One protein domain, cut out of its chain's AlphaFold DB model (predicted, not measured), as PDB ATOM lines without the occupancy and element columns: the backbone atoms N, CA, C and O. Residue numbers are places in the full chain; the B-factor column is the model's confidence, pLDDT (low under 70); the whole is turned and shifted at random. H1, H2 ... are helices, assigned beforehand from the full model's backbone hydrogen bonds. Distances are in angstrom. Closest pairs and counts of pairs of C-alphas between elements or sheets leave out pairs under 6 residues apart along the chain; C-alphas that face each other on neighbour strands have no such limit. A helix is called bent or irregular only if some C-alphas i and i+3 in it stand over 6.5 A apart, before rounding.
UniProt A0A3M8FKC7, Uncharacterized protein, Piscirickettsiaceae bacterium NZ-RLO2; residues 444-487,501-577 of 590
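Overview. This is residues 444 to 487 and 501 to 577 of the 590 residues of an uncharacterized protein of Piscirickettsiaceae bacterium NZ-RLO2 (UniProt A0A3M8FKC7). Four helices, H1 to H4, stand side by side in an up-and-down bundle, each running against the one before it; short H5 packs on H3, and H6 packs on H2 at the other end of the longest axis. The printed part has 121 residues with six named helices, H1 to H6 along the chain, and no named strand: all helix. It is compact, with a radius of gyration of the C-alphas of 13.8 A and spans of 41 by 32 by 25 A.

Arrangement. H1, residues 444 to 464, and H2, residues 468 to 483, form a helical hairpin at a shallow tilt of 19 degrees; their closest C-alphas, Cys 462 and Leu 471, are 5.5 A apart. H3, residues 501 to 519, is the hub, touching four helices; it touches H2 at 10 degrees, opposite ways, closest at C-alphas 506 and 481, 6.9 A. H4, residues 527 to 542, forms a helical hairpin with H3, touching its residues 510 to 518 alone, closest at C-alphas 529 and 517, 5.0 A. H4 touches H1, closest at C-alphas 532 and 454, 4.6 A. H5, residues 547 to 555, touches residues 511 to 519 of H3 alone at a steep tilt of 58 degrees, closest at C-alphas 554 and 515, 4.9 A. H6, residues 562 to 575, touches residues 469 to 476 of H2 alone at a steep 43 degrees, closest at C-alphas 569 and 476, 6.3 A. Every O i to N i+4 pair is within hydrogen-bond range in H1, H2, H3, H5 and H6, and 9 of 12 in H4.

Along the chain. H1 runs 30.5 A from C-alpha 444 at (620.421, 536.457, 482.470), H2 22.5 A, H3 27.5 A and H4 23.6 A. H4 is irregular, C-alphas 531 and 534 being 7.4 A apart. H6 ends at C-alpha 575 (600.456, 520.463, 479.258).

Size, cuts and confidence. The C-alphas farthest apart, Val 548 and Lys 577, are 41.9 A apart. Residues 488 to 500 are not printed; C-alphas 487 and 501 are 12.9 A apart across this cut. Of the links printed whole, none is long. Confidence is low, under 70, at 34 residues, among them 519 to 526 and 556 to 577.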
ATOM      1  N   LEU A 444     621.539 537.312 482.873       77.19
ATOM      2  CA  LEU A 444     620.421 536.457 482.470       77.19
ATOM      3  C   LEU A 444     619.072 537.193 482.550       77.19
ATOM      4  O   LEU A 444     618.275 537.137 481.614       77.19
ATOM      5  N   THR A 445     618.842 537.928 483.640       73.88
ATOM      6  CA  THR A 445     617.629 538.725 483.863       73.88
ATOM      7  C   THR A 445     617.530 539.872 482.858       73.88
ATOM      8  O   THR A 445     616.470 540.108 482.282       73.88
ATOM      9  N   LEU A 446     618.651 540.547 482.567       77.44
ATOM     10  CA  LEU A 446     618.700 541.588 481.537       77.44
ATOM     11  C   LEU A 446     618.326 541.024 480.160       77.44
ATOM     12  O   LEU A 446     617.510 541.611 479.446       77.44
ATOM     13  N   VAL A 447     618.923 539.890 479.787       82.19
ATOM     14  CA  VAL A 447     618.656 539.218 478.512       82.19
ATOM     15  C   VAL A 447     617.178 538.848 478.395       82.19
ATOM     16  O   VAL A 447     616.575 539.123 477.358       82.19
ATOM     17  N   LYS A 448     616.577 538.293 479.457       83.56
ATOM     18  CA  LYS A 448     615.143 537.972 479.511       83.56
ATOM     19  C   LYS A 448     614.285 539.208 479.226       83.56
ATOM     20  O   LYS A 448     613.491 539.191 478.286       83.56
ATOM     21  N   ILE A 449     614.480 540.285 479.990       81.00
ATOM     22  CA  ILE A 449     613.683 541.518 479.885       81.00
ATOM     23  C   ILE A 449     613.776 542.110 478.475       81.00
ATOM     24  O   ILE A 449     612.762 542.450 477.863       81.00
ATOM     25  N   VAL A 450     614.993 542.222 477.935       82.56
ATOM     26  CA  VAL A 450     615.215 542.821 476.612       82.56
ATOM     27  C   VAL A 450     614.621 541.950 475.501       82.56
ATOM     28  O   VAL A 450     614.046 542.484 474.548       82.56
ATOM     29  N   LEU A 451     614.723 540.622 475.614       84.81
ATOM     30  CA  LEU A 451     614.177 539.693 474.625       84.81
ATOM     31  C   LEU A 451     612.644 539.704 474.626       84.81
ATOM     32  O   LEU A 451     612.048 539.807 473.552       84.81
ATOM     33  N   LEU A 452     612.011 539.687 475.805       86.56
ATOM     34  CA  LEU A 452     610.556 539.809 475.942       86.56
ATOM     35  C   LEU A 452     610.051 541.140 475.379       86.56
ATOM     36  O   LEU A 452     609.146 541.139 474.547       86.56
ATOM     37  N   ALA A 453     610.692 542.259 475.724       84.44
ATOM     38  CA  ALA A 453     610.316 543.568 475.196       84.44
ATOM     39  C   ALA A 453     610.412 543.634 473.660       84.44
ATOM     40  O   ALA A 453     609.526 544.175 472.994       84.44
ATOM     41  N   GLY A 454     611.464 543.049 473.076       84.69
ATOM     42  CA  GLY A 454     611.598 542.928 471.625       84.69
ATOM     43  C   GLY A 454     610.455 542.120 470.999       84.69
ATOM     44  O   GLY A 454     609.884 542.541 469.991       84.69
ATOM     45  N   LEU A 455     610.080 540.994 471.613       85.31
ATOM     46  CA  LEU A 455     608.985 540.133 471.153       85.31
ATOM     47  C   LEU A 455     607.611 540.801 471.292       85.31
ATOM     48  O   LEU A 455     606.814 540.730 470.359       85.31
ATOM     49  N   GLU A 456     607.344 541.527 472.374       86.94
ATOM     50  CA  GLU A 456     606.103 542.295 472.556       86.94
ATOM     51  C   GLU A 456     605.909 543.347 471.461       86.94
ATOM     52  O   GLU A 456     604.813 543.512 470.921       86.94
ATOM     53  N   LYS A 457     606.990 544.027 471.058       85.06
ATOM     54  CA  LYS A 457     606.948 544.961 469.928       85.06
ATOM     55  C   LYS A 457     606.620 544.265 468.608       85.06
ATOM     56  O   LYS A 457     605.920 544.843 467.771       85.06
ATOM     57  N   VAL A 458     607.083 543.029 468.419       81.50
ATOM     58  CA  VAL A 458     606.707 542.204 467.261       81.50
ATOM     59  C   VAL A 458     605.241 541.798 467.335       81.50
ATOM     60  O   VAL A 458     604.549 541.914 466.325       81.50
ATOM     61  N   ILE A 459     604.756 541.366 468.501       79.62
ATOM     62  CA  ILE A 459     603.358 540.980 468.736       79.62
ATOM     63  C   ILE A 459     602.430 542.149 468.407       79.62
ATOM     64  O   ILE A 459     601.553 542.000 467.556       79.62
ATOM     65  N   ALA A 460     602.687 543.334 468.972       80.19
ATOM     66  CA  ALA A 460     601.926 544.548 468.684       80.19
ATOM     67  C   ALA A 460     601.915 544.869 467.178       80.19
ATOM     68  O   ALA A 460     600.861 545.087 466.585       80.19
ATOM     69  N   ASN A 461     603.075 544.789 466.515       83.25
ATOM     70  CA  ASN A 461     603.165 544.998 465.069       83.25
ATOM     71  C   ASN A 461     602.395 543.950 464.247       83.25
ATOM     72  O   ASN A 461     601.888 544.264 463.170       83.25
ATOM     73  N   CYS A 462     602.348 542.699 464.711       77.31
ATOM     74  CA  CYS A 462     601.626 541.620 464.044       77.31
ATOM     75  C   CYS A 462     600.113 541.761 464.218       77.31
ATOM     76  O   CYS A 462     599.392 541.499 463.253       77.31
ATOM     77  N   LEU A 463     599.652 542.208 465.392       76.69
ATOM     78  CA  LEU A 463     598.250 542.537 465.668       76.69
ATOM     79  C   LEU A 463     597.769 543.682 464.771       76.69
ATOM     80  O   LEU A 463     596.784 543.510 464.054       76.69
ATOM     81  N   ASP A 464     598.533 544.776 464.694       77.25
ATOM     82  CA  ASP A 464     598.236 545.931 463.828       77.25
ATOM     83  C   ASP A 464     598.085 545.555 462.347       77.25
ATOM     84  O   ASP A 464     597.430 546.244 461.565       77.25
ATOM     85  N   ARG A 465     598.732 544.466 461.931       75.25
ATOM     86  CA  ARG A 465     598.801 544.020 460.534       75.25
ATOM     87  C   ARG A 465     598.030 542.749 460.254       75.25
ATOM     88  O   ARG A 465     598.132 542.230 459.145       75.25
ATOM     89  N   GLN A 466     597.322 542.230 461.255       72.06
ATOM     90  CA  GLN A 466     596.537 541.001 461.166       72.06
ATOM     91  C   GLN A 466     597.353 539.797 460.653       72.06
ATOM     92  O   GLN A 466     596.841 538.889 460.000       72.06
ATOM     93  N   SER A 467     598.656 539.762 460.952       72.88
ATOM     94  CA  SER A 467     599.549 538.688 460.510       72.88
ATOM     95  C   SER A 467     599.492 537.508 461.482       72.88
ATOM     96  O   SER A 467     600.369 537.347 462.333       72.88
ATOM     97  N   VAL A 468     598.492 536.639 461.310       69.75
ATOM     98  CA  VAL A 468     598.219 535.493 462.202       69.75
ATOM     99  C   VAL A 468     599.422 534.556 462.368       69.75
ATOM    100  O   VAL A 468     599.698 534.088 463.468       69.75
ATOM    101  N   VAL A 469     600.170 534.296 461.292       70.38
ATOM    102  CA  VAL A 469     601.316 533.373 461.321       70.38
ATOM    103  C   VAL A 469     602.456 533.917 462.188       70.38
ATOM    104  O   VAL A 469     602.933 533.228 463.082       70.38
ATOM    105  N   LYS A 470     602.868 535.171 461.968       72.69
ATOM    106  CA  LYS A 470     603.943 535.801 462.758       72.69
ATOM    107  C   LYS A 470     603.533 536.072 464.203       72.69
ATOM    108  O   LYS A 470     604.390 536.012 465.074       72.69
ATOM    109  N   LEU A 471     602.244 536.319 464.448       76.88
ATOM    110  CA  LEU A 471     601.707 536.453 465.798       76.88
ATOM    111  C   LEU A 471     601.898 535.156 466.595       76.88
ATOM    112  O   LEU A 471     602.451 535.201 467.686       76.88
ATOM    113  N   LYS A 472     601.530 534.000 466.019       74.00
ATOM    114  CA  LYS A 472     601.740 532.689 466.660       74.00
ATOM    115  C   LYS A 472     603.215 532.411 466.954       74.00
ATOM    116  O   LYS A 472     603.535 531.932 468.032       74.00
ATOM    117  N   ILE A 473     604.102 532.738 466.014       77.94
ATOM    118  CA  ILE A 473     605.553 532.570 466.188       77.94
ATOM    119  C   ILE A 473     606.080 533.469 467.321       77.94
ATOM    120  O   ILE A 473     606.888 533.028 468.131       77.94
ATOM    121  N   ALA A 474     605.618 534.720 467.406       81.06
ATOM    122  CA  ALA A 474     606.048 535.651 468.449       81.06
ATOM    123  C   ALA A 474     605.532 535.272 469.843       81.06
ATOM    124  O   ALA A 474     606.301 535.312 470.798       81.06
ATOM    125  N   GLU A 475     604.274 534.842 469.947       80.00
ATOM    126  CA  GLU A 475     603.693 534.304 471.183       80.00
ATOM    127  C   GLU A 475     604.409 533.026 471.645       80.00
ATOM    128  O   GLU A 475     604.700 532.879 472.829       80.00
ATOM    129  N   PHE A 476     604.767 532.132 470.715       82.69
ATOM    130  CA  PHE A 476     605.550 530.935 471.025       82.69
ATOM    131  C   PHE A 476     606.901 531.288 471.659       82.69
ATOM    132  O   PHE A 476     607.207 530.806 472.748       82.69
ATOM    133  N   PHE A 477     607.679 532.173 471.026       83.50
ATOM    134  CA  PHE A 477     608.963 532.590 471.589       83.50
ATOM    135  C   PHE A 477     608.804 533.334 472.919       83.50
ATOM    136  O   PHE A 477     609.648 533.158 473.793       83.50
ATOM    137  N   ARG A 478     607.728 534.114 473.115       85.12
ATOM    138  CA  ARG A 478     607.463 534.782 474.400       85.12
ATOM    139  C   ARG A 478     607.319 533.756 475.529       85.12
ATOM    140  O   ARG A 478     608.036 533.840 476.521       85.12
ATOM    141  N   LEU A 479     606.481 532.740 475.317       81.25
ATOM    142  CA  LEU A 479     606.260 531.660 476.285       81.25
ATOM    143  C   LEU A 479     607.509 530.798 476.517       81.25
ATOM    144  O   LEU A 479     607.717 530.291 477.616       81.25
ATOM    145  N   GLU A 480     608.348 530.580 475.500       83.06
ATOM    146  CA  GLU A 480     609.624 529.879 475.698       83.06
ATOM    147  C   GLU A 480     610.579 530.653 476.602       83.06
ATOM    148  O   GLU A 480     611.216 530.044 477.463       83.06
ATOM    149  N   VAL A 481     610.654 531.975 476.441       83.06
ATOM    150  CA  VAL A 481     611.482 532.837 477.292       83.06
ATOM    151  C   VAL A 481     610.952 532.859 478.726       83.06
ATOM    152  O   VAL A 481     611.743 532.721 479.654       83.06
ATOM    153  N   GLU A 482     609.633 532.955 478.916       81.00
ATOM    154  CA  GLU A 482     608.993 532.883 480.239       81.00
ATOM    155  C   GLU A 482     609.276 531.527 480.923       81.00
ATOM    156  O   GLU A 482     609.797 531.486 482.040       81.00
ATOM    157  N   ALA A 483     609.096 530.408 480.209       77.69
ATOM    158  CA  ALA A 483     609.291 529.056 480.746       77.69
ATOM    159  C   ALA A 483     610.741 528.729 481.158       77.69
ATOM    160  O   ALA A 483     610.963 527.903 482.040       77.69
ATOM    161  N   ILE A 484     611.750 529.354 480.541       75.94
ATOM    162  CA  ILE A 484     613.162 529.181 480.944       75.94
ATOM    163  C   ILE A 484     613.422 529.775 482.342       75.94
ATOM    164  O   ILE A 484     614.411 529.430 482.998       75.94
ATOM    165  N   THR A 485     612.529 530.651 482.806       62.97
ATOM    166  CA  THR A 485     612.765 531.533 483.950       62.97
ATOM    167  C   THR A 485     611.878 531.253 485.163       62.97
ATOM    168  O   THR A 485     612.273 531.629 486.254       62.97
ATOM    169  N   GLU A 486     610.767 530.525 485.017       59.38
ATOM    170  CA  GLU A 486     609.850 530.163 486.123       59.38
ATOM    171  C   GLU A 486     610.284 528.931 486.951       59.38
ATOM    172  O   GLU A 486     609.578 528.498 487.859       59.38
ATOM    173  N   GLY A 487     611.451 528.340 486.674       54.59
ATOM    174  CA  GLY A 487     611.987 527.232 487.474       54.59
ATOM    175  C   GLY A 487     612.514 527.717 488.828       54.59
ATOM    176  O   GLY A 487     613.607 528.273 488.866       54.59
ATOM    177  N   LEU A 501     623.515 527.305 480.902       82.50
ATOM    178  CA  LEU A 501     622.564 526.581 480.057       82.50
ATOM    179  C   LEU A 501     621.322 527.427 479.723       82.50
ATOM    180  O   LEU A 501     620.826 527.386 478.595       82.50
ATOM    181  N   LYS A 502     620.806 528.200 480.690       83.25
ATOM    182  CA  LYS A 502     619.697 529.143 480.469       83.25
ATOM    183  C   LYS A 502     620.107 530.246 479.480       83.25
ATOM    184  O   LYS A 502     619.338 530.544 478.565       83.25
ATOM    185  N   MET A 503     621.320 530.790 479.600       82.56
ATOM    186  CA  MET A 503     621.864 531.777 478.659       82.56
ATOM    187  C   MET A 503     621.991 531.231 477.235       82.56
ATOM    188  O   MET A 503     621.572 531.901 476.290       82.56
ATOM    189  N   ASP A 504     622.499 530.009 477.064       84.50
ATOM    190  CA  ASP A 504     622.629 529.384 475.744       84.50
ATOM    191  C   ASP A 504     621.267 529.160 475.076       84.50
ATOM    192  O   ASP A 504     621.104 529.416 473.879       84.50
ATOM    193  N   LYS A 505     620.250 528.761 475.851       85.69
ATOM    194  CA  LYS A 505     618.871 528.640 475.352       85.69
ATOM    195  C   LYS A 505     618.295 529.988 474.918       85.69
ATOM    196  O   LYS A 505     617.699 530.073 473.847       85.69
ATOM    197  N   LEU A 506     618.496 531.053 475.697       86.81
ATOM    198  CA  LEU A 506     618.046 532.401 475.321       86.81
ATOM    199  C   LEU A 506     618.777 532.923 474.076       86.81
ATOM    200  O   LEU A 506     618.161 533.563 473.221       86.81
ATOM    201  N   LYS A 507     620.068 532.600 473.931       87.62
ATOM    202  CA  LYS A 507     620.850 532.898 472.725       87.62
ATOM    203  C   LYS A 507     620.271 532.193 471.499       87.62
ATOM    204  O   LYS A 507     620.153 532.816 470.444       87.62
ATOM    205  N   ASP A 508     619.888 530.925 471.622       85.44
ATOM    206  CA  ASP A 508     619.252 530.169 470.539       85.44
ATOM    207  C   ASP A 508     617.871 530.739 470.167       85.44
ATOM    208  O   ASP A 508     617.589 530.958 468.985       85.44
ATOM    209  N   ILE A 509     617.048 531.097 471.162       85.62
ATOM    210  CA  ILE A 509     615.756 531.765 470.933       85.62
ATOM    211  C   ILE A 509     615.951 533.084 470.187       85.62
ATOM    212  O   ILE A 509     615.255 533.333 469.203       85.62
ATOM    213  N   LEU A 510     616.918 533.915 470.592       88.62
ATOM    214  CA  LEU A 510     617.236 535.157 469.887       88.62
ATOM    215  C   LEU A 510     617.569 534.894 468.413       88.62
ATOM    216  O   LEU A 510     617.042 535.580 467.536       88.62
ATOM    217  N   LYS A 511     618.435 533.910 468.130       86.75
ATOM    218  CA  LYS A 511     618.837 533.564 466.758       86.75
ATOM    219  C   LYS A 511     617.630 533.123 465.923       86.75
ATOM    220  O   LYS A 511     617.431 533.639 464.821       86.75
ATOM    221  N   LYS A 512     616.797 532.231 466.466       85.00
ATOM    222  CA  LYS A 512     615.577 531.728 465.815       85.00
ATOM    223  C   LYS A 512     614.547 532.837 465.584       85.00
ATOM    224  O   LYS A 512     614.026 532.958 464.477       85.00
ATOM    225  N   ALA A 513     614.305 533.689 466.580       83.81
ATOM    226  CA  ALA A 513     613.384 534.818 466.484       83.81
ATOM    227  C   ALA A 513     613.856 535.860 465.458       83.81
ATOM    228  O   ALA A 513     613.082 536.288 464.598       83.81
ATOM    229  N   ALA A 514     615.137 536.242 465.501       84.88
ATOM    230  CA  ALA A 514     615.730 537.184 464.555       84.88
ATOM    231  C   ALA A 514     615.595 536.689 463.111       84.88
ATOM    232  O   ALA A 514     615.135 537.434 462.244       84.88
ATOM    233  N   CYS A 515     615.921 535.419 462.874       82.62
ATOM    234  CA  CYS A 515     615.763 534.763 461.586       82.62
ATOM    235  C   CYS A 515     614.289 534.743 461.121       82.62
ATOM    236  O   CYS A 515     613.958 535.285 460.059       82.62
ATOM    237  N   ALA A 516     613.374 534.238 461.956       76.81
ATOM    238  CA  ALA A 516     611.954 534.100 461.625       76.81
ATOM    239  C   ALA A 516     611.277 535.437 461.279       76.81
ATOM    240  O   ALA A 516     610.474 535.527 460.340       76.81
ATOM    241  N   PHE A 517     611.597 536.504 462.019       79.69
ATOM    242  CA  PHE A 517     610.992 537.810 461.778       79.69
ATOM    243  C   PHE A 517     611.630 538.571 460.631       79.69
ATOM    244  O   PHE A 517     610.927 539.404 460.060       79.69
ATOM    245  N   HIS A 518     612.887 538.290 460.274       79.12
ATOM    246  CA  HIS A 518     613.599 538.944 459.175       79.12
ATOM    247  C   HIS A 518     613.121 538.475 457.790       79.12
ATOM    248  O   HIS A 518     612.996 539.289 456.877       79.12
ATOM    249  N   GLN A 519     612.786 537.189 457.640       64.31
ATOM    250  CA  GLN A 519     612.739 536.524 456.328       64.31
ATOM    251  C   GLN A 519     611.501 536.769 455.457       64.31
ATOM    252  O   GLN A 519     611.592 536.754 454.232       64.31
ATOM    253  N   LYS A 520     610.319 537.022 456.025       55.41
ATOM    254  CA  LYS A 520     609.062 536.985 455.242       55.41
ATOM    255  C   LYS A 520     608.666 538.301 454.546       55.41
ATOM    256  O   LYS A 520     607.495 538.673 454.607       55.41
ATOM    257  N   SER A 521     609.579 539.043 453.911       46.47
ATOM    258  CA  SER A 521     609.176 540.197 453.070       46.47
ATOM    259  C   SER A 521     610.119 540.563 451.917       46.47
ATOM    260  O   SER A 521     610.329 541.745 451.658       46.47
ATOM    261  N   GLY A 522     610.649 539.583 451.182       46.59
ATOM    262  CA  GLY A 522     611.381 539.850 449.934       46.59
ATOM    263  C   GLY A 522     612.530 540.861 450.086       46.59
ATOM    264  O   GLY A 522     613.148 540.946 451.140       46.59
ATOM    265  N   LEU A 523     612.795 541.647 449.034       38.12
ATOM    266  CA  LEU A 523     613.892 542.635 448.914       38.12
ATOM    267  C   LEU A 523     613.969 543.713 450.021       38.12
ATOM    268  O   LEU A 523     614.909 544.505 450.029       38.12
ATOM    269  N   PHE A 524     613.014 543.759 450.952       46.78
ATOM    270  CA  PHE A 524     612.991 544.703 452.064       46.78
ATOM    271  C   PHE A 524     612.997 543.958 453.394       46.78
ATOM    272  O   PHE A 524     612.272 542.981 453.575       46.78
ATOM    273  N   THR A 525     613.766 544.467 454.356       54.25
ATOM    274  CA  THR A 525     613.747 543.959 455.728       54.25
ATOM    275  C   THR A 525     612.319 543.950 456.268       54.25
ATOM    276  O   THR A 525     611.580 544.939 456.191       54.25
ATOM    277  N   ALA A 526     611.910 542.816 456.831       68.44
ATOM    278  CA  ALA A 526     610.570 542.676 457.367       68.44
ATOM    279  C   ALA A 526     610.307 543.711 458.446       68.44
ATOM    280  O   ALA A 526     611.003 543.817 459.452       68.44
ATOM    281  N   LYS A 527     609.243 544.484 458.229       73.81
ATOM    282  CA  LYS A 527     608.811 545.543 459.140       73.81
ATOM    283  C   LYS A 527     608.579 545.029 460.573       73.81
ATOM    284  O   LYS A 527     608.691 545.832 461.481       73.81
ATOM    285  N   SER A 528     608.304 543.733 460.773       75.62
ATOM    286  CA  SER A 528     608.239 543.089 462.098       75.62
ATOM    287  C   SER A 528     609.614 543.028 462.775       75.62
ATOM    288  O   SER A 528     609.742 543.436 463.921       75.62
ATOM    289  N   TYR A 529     610.660 542.625 462.043       82.62
ATOM    290  CA  TYR A 529     612.044 542.676 462.523       82.62
ATOM    291  C   TYR A 529     612.500 544.111 462.799       82.62
ATOM    292  O   TYR A 529     613.169 544.358 463.791       82.62
ATOM    293  N   GLN A 530     612.097 545.082 461.970       84.00
ATOM    294  CA  GLN A 530     612.484 546.488 462.164       84.00
ATOM    295  C   GLN A 530     612.032 547.073 463.509       84.00
ATOM    296  O   GLN A 530     612.744 547.908 464.053       84.00
ATOM    297  N   VAL A 531     610.891 546.639 464.062       84.56
ATOM    298  CA  VAL A 531     610.447 547.118 465.386       84.56
ATOM    299  C   VAL A 531     611.242 546.461 466.523       84.56
ATOM    300  O   VAL A 531     611.526 547.116 467.519       84.56
ATOM    301  N   ALA A 532     611.645 545.196 466.369       85.25
ATOM    302  CA  ALA A 532     612.471 544.486 467.354       85.25
ATOM    303  C   ALA A 532     613.973 544.772 467.244       85.25
ATOM    304  O   ALA A 532     614.720 544.487 468.178       85.25
ATOM    305  N   LYS A 533     614.423 545.323 466.113       86.12
ATOM    306  CA  LYS A 533     615.837 545.506 465.781       86.12
ATOM    307  C   LYS A 533     616.659 546.163 466.908       86.12
ATOM    308  O   LYS A 533     617.687 545.578 467.239       86.12
ATOM    309  N   PRO A 534     616.224 547.270 467.548       85.69
ATOM    310  CA  PRO A 534     617.001 547.889 468.627       85.69
ATOM    311  C   PRO A 534     617.258 546.939 469.807       85.69
ATOM    312  O   PRO A 534     618.358 546.902 470.347       85.69
ATOM    313  N   TYR A 535     616.268 546.119 470.171       87.56
ATOM    314  CA  TYR A 535     616.369 545.148 471.264       87.56
ATOM    315  C   TYR A 535     617.291 543.983 470.897       87.56
ATOM    316  O   TYR A 535     618.158 543.589 471.675       87.56
ATOM    317  N   PHE A 536     617.137 543.448 469.685       88.19
ATOM    318  CA  PHE A 536     617.946 542.324 469.218       88.19
ATOM    319  C   PHE A 536     619.413 542.707 469.004       88.19
ATOM    320  O   PHE A 536     620.282 541.870 469.224       88.19
ATOM    321  N   GLU A 537     619.710 543.952 468.622       86.19
ATOM    322  CA  GLU A 537     621.088 544.446 468.509       86.19
ATOM    323  C   GLU A 537     621.791 544.512 469.871       86.19
ATOM    324  O   GLU A 537     622.928 544.055 469.976       86.19
ATOM    325  N   VAL A 538     621.102 544.961 470.928       82.94
ATOM    326  CA  VAL A 538     621.654 544.947 472.296       82.94
ATOM    327  C   VAL A 538     621.908 543.521 472.785       82.94
ATOM    328  O   VAL A 538     622.959 543.243 473.362       82.94
ATOM    329  N   LEU A 539     620.986 542.590 472.523       85.75
ATOM    330  CA  LEU A 539     621.175 541.182 472.886       85.75
ATOM    331  C   LEU A 539     622.314 540.528 472.108       85.75
ATOM    332  O   LEU A 539     623.095 539.767 472.666       85.75
ATOM    333  N   ARG A 540     622.433 540.837 470.817       88.44
ATOM    334  CA  ARG A 540     623.526 540.362 469.969       88.44
ATOM    335  C   ARG A 540     624.884 540.785 470.533       88.44
ATOM    336  O   ARG A 540     625.795 539.961 470.572       88.44
ATOM    337  N   GLU A 541     625.002 542.032 470.985       85.81
ATOM    338  CA  GLU A 541     626.212 542.535 471.642       85.81
ATOM    339  C   GLU A 541     626.473 541.849 472.986       85.81
ATOM    340  O   GLU A 541     627.608 541.454 473.242       85.81
ATOM    341  N   LEU A 542     625.438 541.644 473.814       83.75
ATOM    342  CA  LEU A 542     625.545 540.897 475.078       83.75
ATOM    343  C   LEU A 542     626.048 539.463 474.857       83.75
ATOM    344  O   LEU A 542     626.965 539.012 475.528       83.75
ATOM    345  N   PHE A 543     625.525 538.770 473.846       85.62
ATOM    346  CA  PHE A 543     625.942 537.407 473.510       85.62
ATOM    347  C   PHE A 543     627.255 537.311 472.713       85.62
ATOM    348  O   PHE A 543     627.634 536.200 472.313       85.62
ATOM    349  N   GLY A 544     627.912 538.443 472.431       85.44
ATOM    350  CA  GLY A 544     629.158 538.507 471.664       85.44
ATOM    351  C   GLY A 544     629.031 538.019 470.216       85.44
ATOM    352  O   GLY A 544     629.995 537.506 469.651       85.44
ATOM    353  N   ILE A 545     627.845 538.126 469.606       86.81
ATOM    354  CA  ILE A 545     627.596 537.636 468.244       86.81
ATOM    355  C   ILE A 545     628.130 538.658 467.228       86.81
ATOM    356  O   ILE A 545     627.638 539.788 467.130       86.81
ATOM    357  N   SER A 546     629.124 538.253 466.434       86.75
ATOM    358  CA  SER A 546     629.757 539.133 465.440       86.75
ATOM    359  C   SER A 546     628.777 539.612 464.360       86.75
ATOM    360  O   SER A 546     627.804 538.931 464.039       86.75
ATOM    361  N   ASP A 547     629.052 540.762 463.731       84.31
ATOM    362  CA  ASP A 547     628.245 541.274 462.605       84.31
ATOM    363  C   ASP A 547     628.145 540.265 461.450       84.31
ATOM    364  O   ASP A 547     627.130 540.200 460.755       84.31
ATOM    365  N   VAL A 548     629.206 539.481 461.232       84.56
ATOM    366  CA  VAL A 548     629.279 538.469 460.170       84.56
ATOM    367  C   VAL A 548     628.376 537.283 460.501       84.56
ATOM    368  O   VAL A 548     627.562 536.887 459.668       84.56
ATOM    369  N   GLU A 549     628.465 536.762 461.727       85.56
ATOM    370  CA  GLU A 549     627.593 535.686 462.209       85.56
ATOM    371  C   GLU A 549     626.127 536.134 462.207       85.56
ATOM    372  O   GLU A 549     625.256 535.410 461.730       85.56
ATOM    373  N   TRP A 550     625.852 537.363 462.655       87.06
ATOM    374  CA  TRP A 550     624.506 537.929 462.684       87.06
ATOM    375  C   TRP A 550     623.899 538.054 461.286       87.06
ATOM    376  O   TRP A 550     622.763 537.639 461.067       87.06
ATOM    377  N   LYS A 551     624.664 538.548 460.303       82.62
ATOM    378  CA  LYS A 551     624.229 538.567 458.897       82.62
ATOM    379  C   LYS A 551     623.972 537.160 458.357       82.62
ATOM    380  O   LYS A 551     623.001 536.979 457.629       82.62
ATOM    381  N   GLY A 552     624.795 536.180 458.737       80.19
ATOM    382  CA  GLY A 552     624.581 534.770 458.409       80.19
ATOM    383  C   GLY A 552     623.258 534.233 458.963       80.19
ATOM    384  O   GLY A 552     622.475 533.663 458.212       80.19
ATOM    385  N   ILE A 553     622.958 534.499 460.238       82.06
ATOM    386  CA  ILE A 553     621.698 534.104 460.896       82.06
ATOM    387  C   ILE A 553     620.482 534.728 460.199       82.06
ATOM    388  O   ILE A 553     619.486 534.050 459.959       82.06
ATOM    389  N   LEU A 554     620.561 536.011 459.840       79.62
ATOM    390  CA  LEU A 554     619.476 536.717 459.149       79.62
ATOM    391  C   LEU A 554     619.265 536.231 457.705       79.62
ATOM    392  O   LEU A 554     618.151 536.342 457.182       79.62
ATOM    393  N   ALA A 555     620.318 535.715 457.067       71.06
ATOM    394  CA  ALA A 555     620.298 535.175 455.709       71.06
ATOM    395  C   ALA A 555     619.903 533.690 455.642       71.06
ATOM    396  O   ALA A 555     619.509 533.216 454.581       71.06
ATOM    397  N   HIS A 556     620.015 532.951 456.747       67.56
ATOM    398  CA  HIS A 556     619.809 531.507 456.774       67.56
ATOM    399  C   HIS A 556     618.333 531.141 456.882       67.56
ATOM    400  O   HIS A 556     617.771 531.354 457.947       67.56
ATOM    401  N   GLU A 557     617.707 530.591 455.835       55.88
ATOM    402  CA  GLU A 557     616.302 530.141 455.847       55.88
ATOM    403  C   GLU A 557     616.026 529.194 457.022       55.88
ATOM    404  O   GLU A 557     616.411 528.026 457.000       55.88
ATOM    405  N   ALA A 558     615.353 529.688 458.063       51.16
ATOM    406  CA  ALA A 558     614.863 528.794 459.093       51.16
ATOM    407  C   ALA A 558     613.623 528.094 458.539       51.16
ATOM    408  O   ALA A 558     612.579 528.724 458.346       51.16
ATOM    409  N   ASN A 559     613.730 526.782 458.326       48.50
ATOM    410  CA  ASN A 559     612.589 525.884 458.160       48.50
ATOM    411  C   ASN A 559     611.832 525.788 459.496       48.50
ATOM    412  O   ASN A 559     611.890 524.795 460.210       48.50
ATOM    413  N   LEU A 560     611.181 526.880 459.889       53.50
ATOM    414  CA  LEU A 560     610.253 526.924 461.011       53.50
ATOM    415  C   LEU A 560     608.864 526.668 460.436       53.50
ATOM    416  O   LEU A 560     608.140 527.605 460.073       53.50
ATOM    417  N   ASP A 561     608.529 525.386 460.287       50.25
ATOM    418  CA  ASP A 561     607.233 524.986 459.764       50.25
ATOM    419  C   ASP A 561     606.144 525.460 460.730       50.25
ATOM    420  O   ASP A 561     606.126 525.148 461.923       50.25
ATOM    421  N   CYS A 562     605.246 526.307 460.229       44.19
ATOM    422  CA  CYS A 562     604.256 526.976 461.073       44.19
ATOM    423  C   CYS A 562     603.251 525.984 461.675       44.19
ATOM    424  O   CYS A 562     602.662 526.279 462.715       44.19
ATOM    425  N   GLU A 563     603.065 524.827 461.035       45.81
ATOM    426  CA  GLU A 563     602.258 523.724 461.554       45.81
ATOM    427  C   GLU A 563     602.951 523.029 462.726       45.81
ATOM    428  O   GLU A 563     602.331 522.868 463.777       45.81
ATOM    429  N   GLU A 564     604.246 522.731 462.612       54.66
ATOM    430  CA  GLU A 564     605.035 522.082 463.663       54.66
ATOM    431  C   GLU A 564     605.160 522.966 464.914       54.66
ATOM    432  O   GLU A 564     604.889 522.510 466.026       54.66
ATOM    433  N   LEU A 565     605.430 524.265 464.742       51.75
ATOM    434  CA  LEU A 565     605.426 525.237 465.844       51.75
ATOM    435  C   LEU A 565     604.042 525.400 466.481       51.75
ATOM    436  O   LEU A 565     603.935 525.603 467.688       51.75
ATOM    437  N   SER A 566     602.966 525.308 465.692       46.28
ATOM    438  CA  SER A 566     601.604 525.374 466.227       46.28
ATOM    439  C   SER A 566     601.206 524.115 467.002       46.28
ATOM    440  O   SER A 566     600.473 524.224 467.981       46.28
ATOM    441  N   LEU A 567     601.730 522.948 466.612       49.62
ATOM    442  CA  LEU A 567     601.582 521.677 467.324       49.62
ATOM    443  C   LEU A 567     602.393 521.670 468.622       49.62
ATOM    444  O   LEU A 567     601.868 521.283 469.662       49.62
ATOM    445  N   GLN A 568     603.634 522.164 468.597       55.81
ATOM    446  CA  GLN A 568     604.445 522.354 469.803       55.81
ATOM    447  C   GLN A 568     603.799 523.366 470.761       55.81
ATOM    448  O   GLN A 568     603.717 523.105 471.960       55.81
ATOM    449  N   PHE A 569     603.264 524.473 470.235       47.31
ATOM    450  CA  PHE A 569     602.481 525.451 470.996       47.31
ATOM    451  C   PHE A 569     601.231 524.820 471.623       47.31
ATOM    452  O   PHE A 569     600.996 524.993 472.815       47.31
ATOM    453  N   TYR A 570     600.447 524.059 470.851       47.03
ATOM    454  CA  TYR A 570     599.243 523.387 471.343       47.03
ATOM    455  C   TYR A 570     599.574 522.351 472.422       47.03
ATOM    456  O   TYR A 570     598.960 522.363 473.481       47.03
ATOM    457  N   ASN A 571     600.590 521.513 472.208       52.94
ATOM    458  CA  ASN A 571     600.997 520.488 473.169       52.94
ATOM    459  C   ASN A 571     601.537 521.096 474.475       52.94
ATOM    460  O   ASN A 571     601.203 520.611 475.551       52.94
ATOM    461  N   LYS A 572     602.314 522.186 474.401       53.25
ATOM    462  CA  LYS A 572     602.854 522.886 475.580       53.25
ATOM    463  C   LYS A 572     601.778 523.681 476.333       53.25
ATOM    464  O   LYS A 572     601.749 523.664 477.557       53.25
ATOM    465  N   TYR A 573     600.855 524.322 475.612       45.72
ATOM    466  CA  TYR A 573     599.697 524.998 476.203       45.72
ATOM    467  C   TYR A 573     598.745 524.009 476.888       45.72
ATOM    468  O   TYR A 573     598.248 524.305 477.969       45.72
ATOM    469  N   MET A 574     598.512 522.837 476.288       42.28
ATOM    470  CA  MET A 574     597.698 521.775 476.889       42.28
ATOM    471  C   MET A 574     598.380 521.158 478.118       42.28
ATOM    472  O   MET A 574     597.700 520.949 479.113       42.28
ATOM    473  N   ALA A 575     599.703 520.963 478.101       50.78
ATOM    474  CA  ALA A 575     600.456 520.463 479.258       50.78
ATOM    475  C   ALA A 575     600.413 521.411 480.473       50.78
ATOM    476  O   ALA A 575     600.361 520.949 481.606       50.78
ATOM    477  N   ASN A 576     600.374 522.731 480.251       42.75
ATOM    478  CA  ASN A 576     600.233 523.726 481.324       42.75
ATOM    479  C   ASN A 576     598.768 523.959 481.757       42.75
ATOM    480  O   ASN A 576     598.517 524.705 482.701       42.75
ATOM    481  N   LYS A 577     597.788 523.368 481.060       39.25
ATOM    482  CA  LYS A 577     596.354 523.555 481.335       39.25
ATOM    483  C   LYS A 577     595.782 522.559 482.342       39.25
ATOM    484  O   LYS A 577     594.678 522.793 482.831       39.25
TER     485      LYS A 577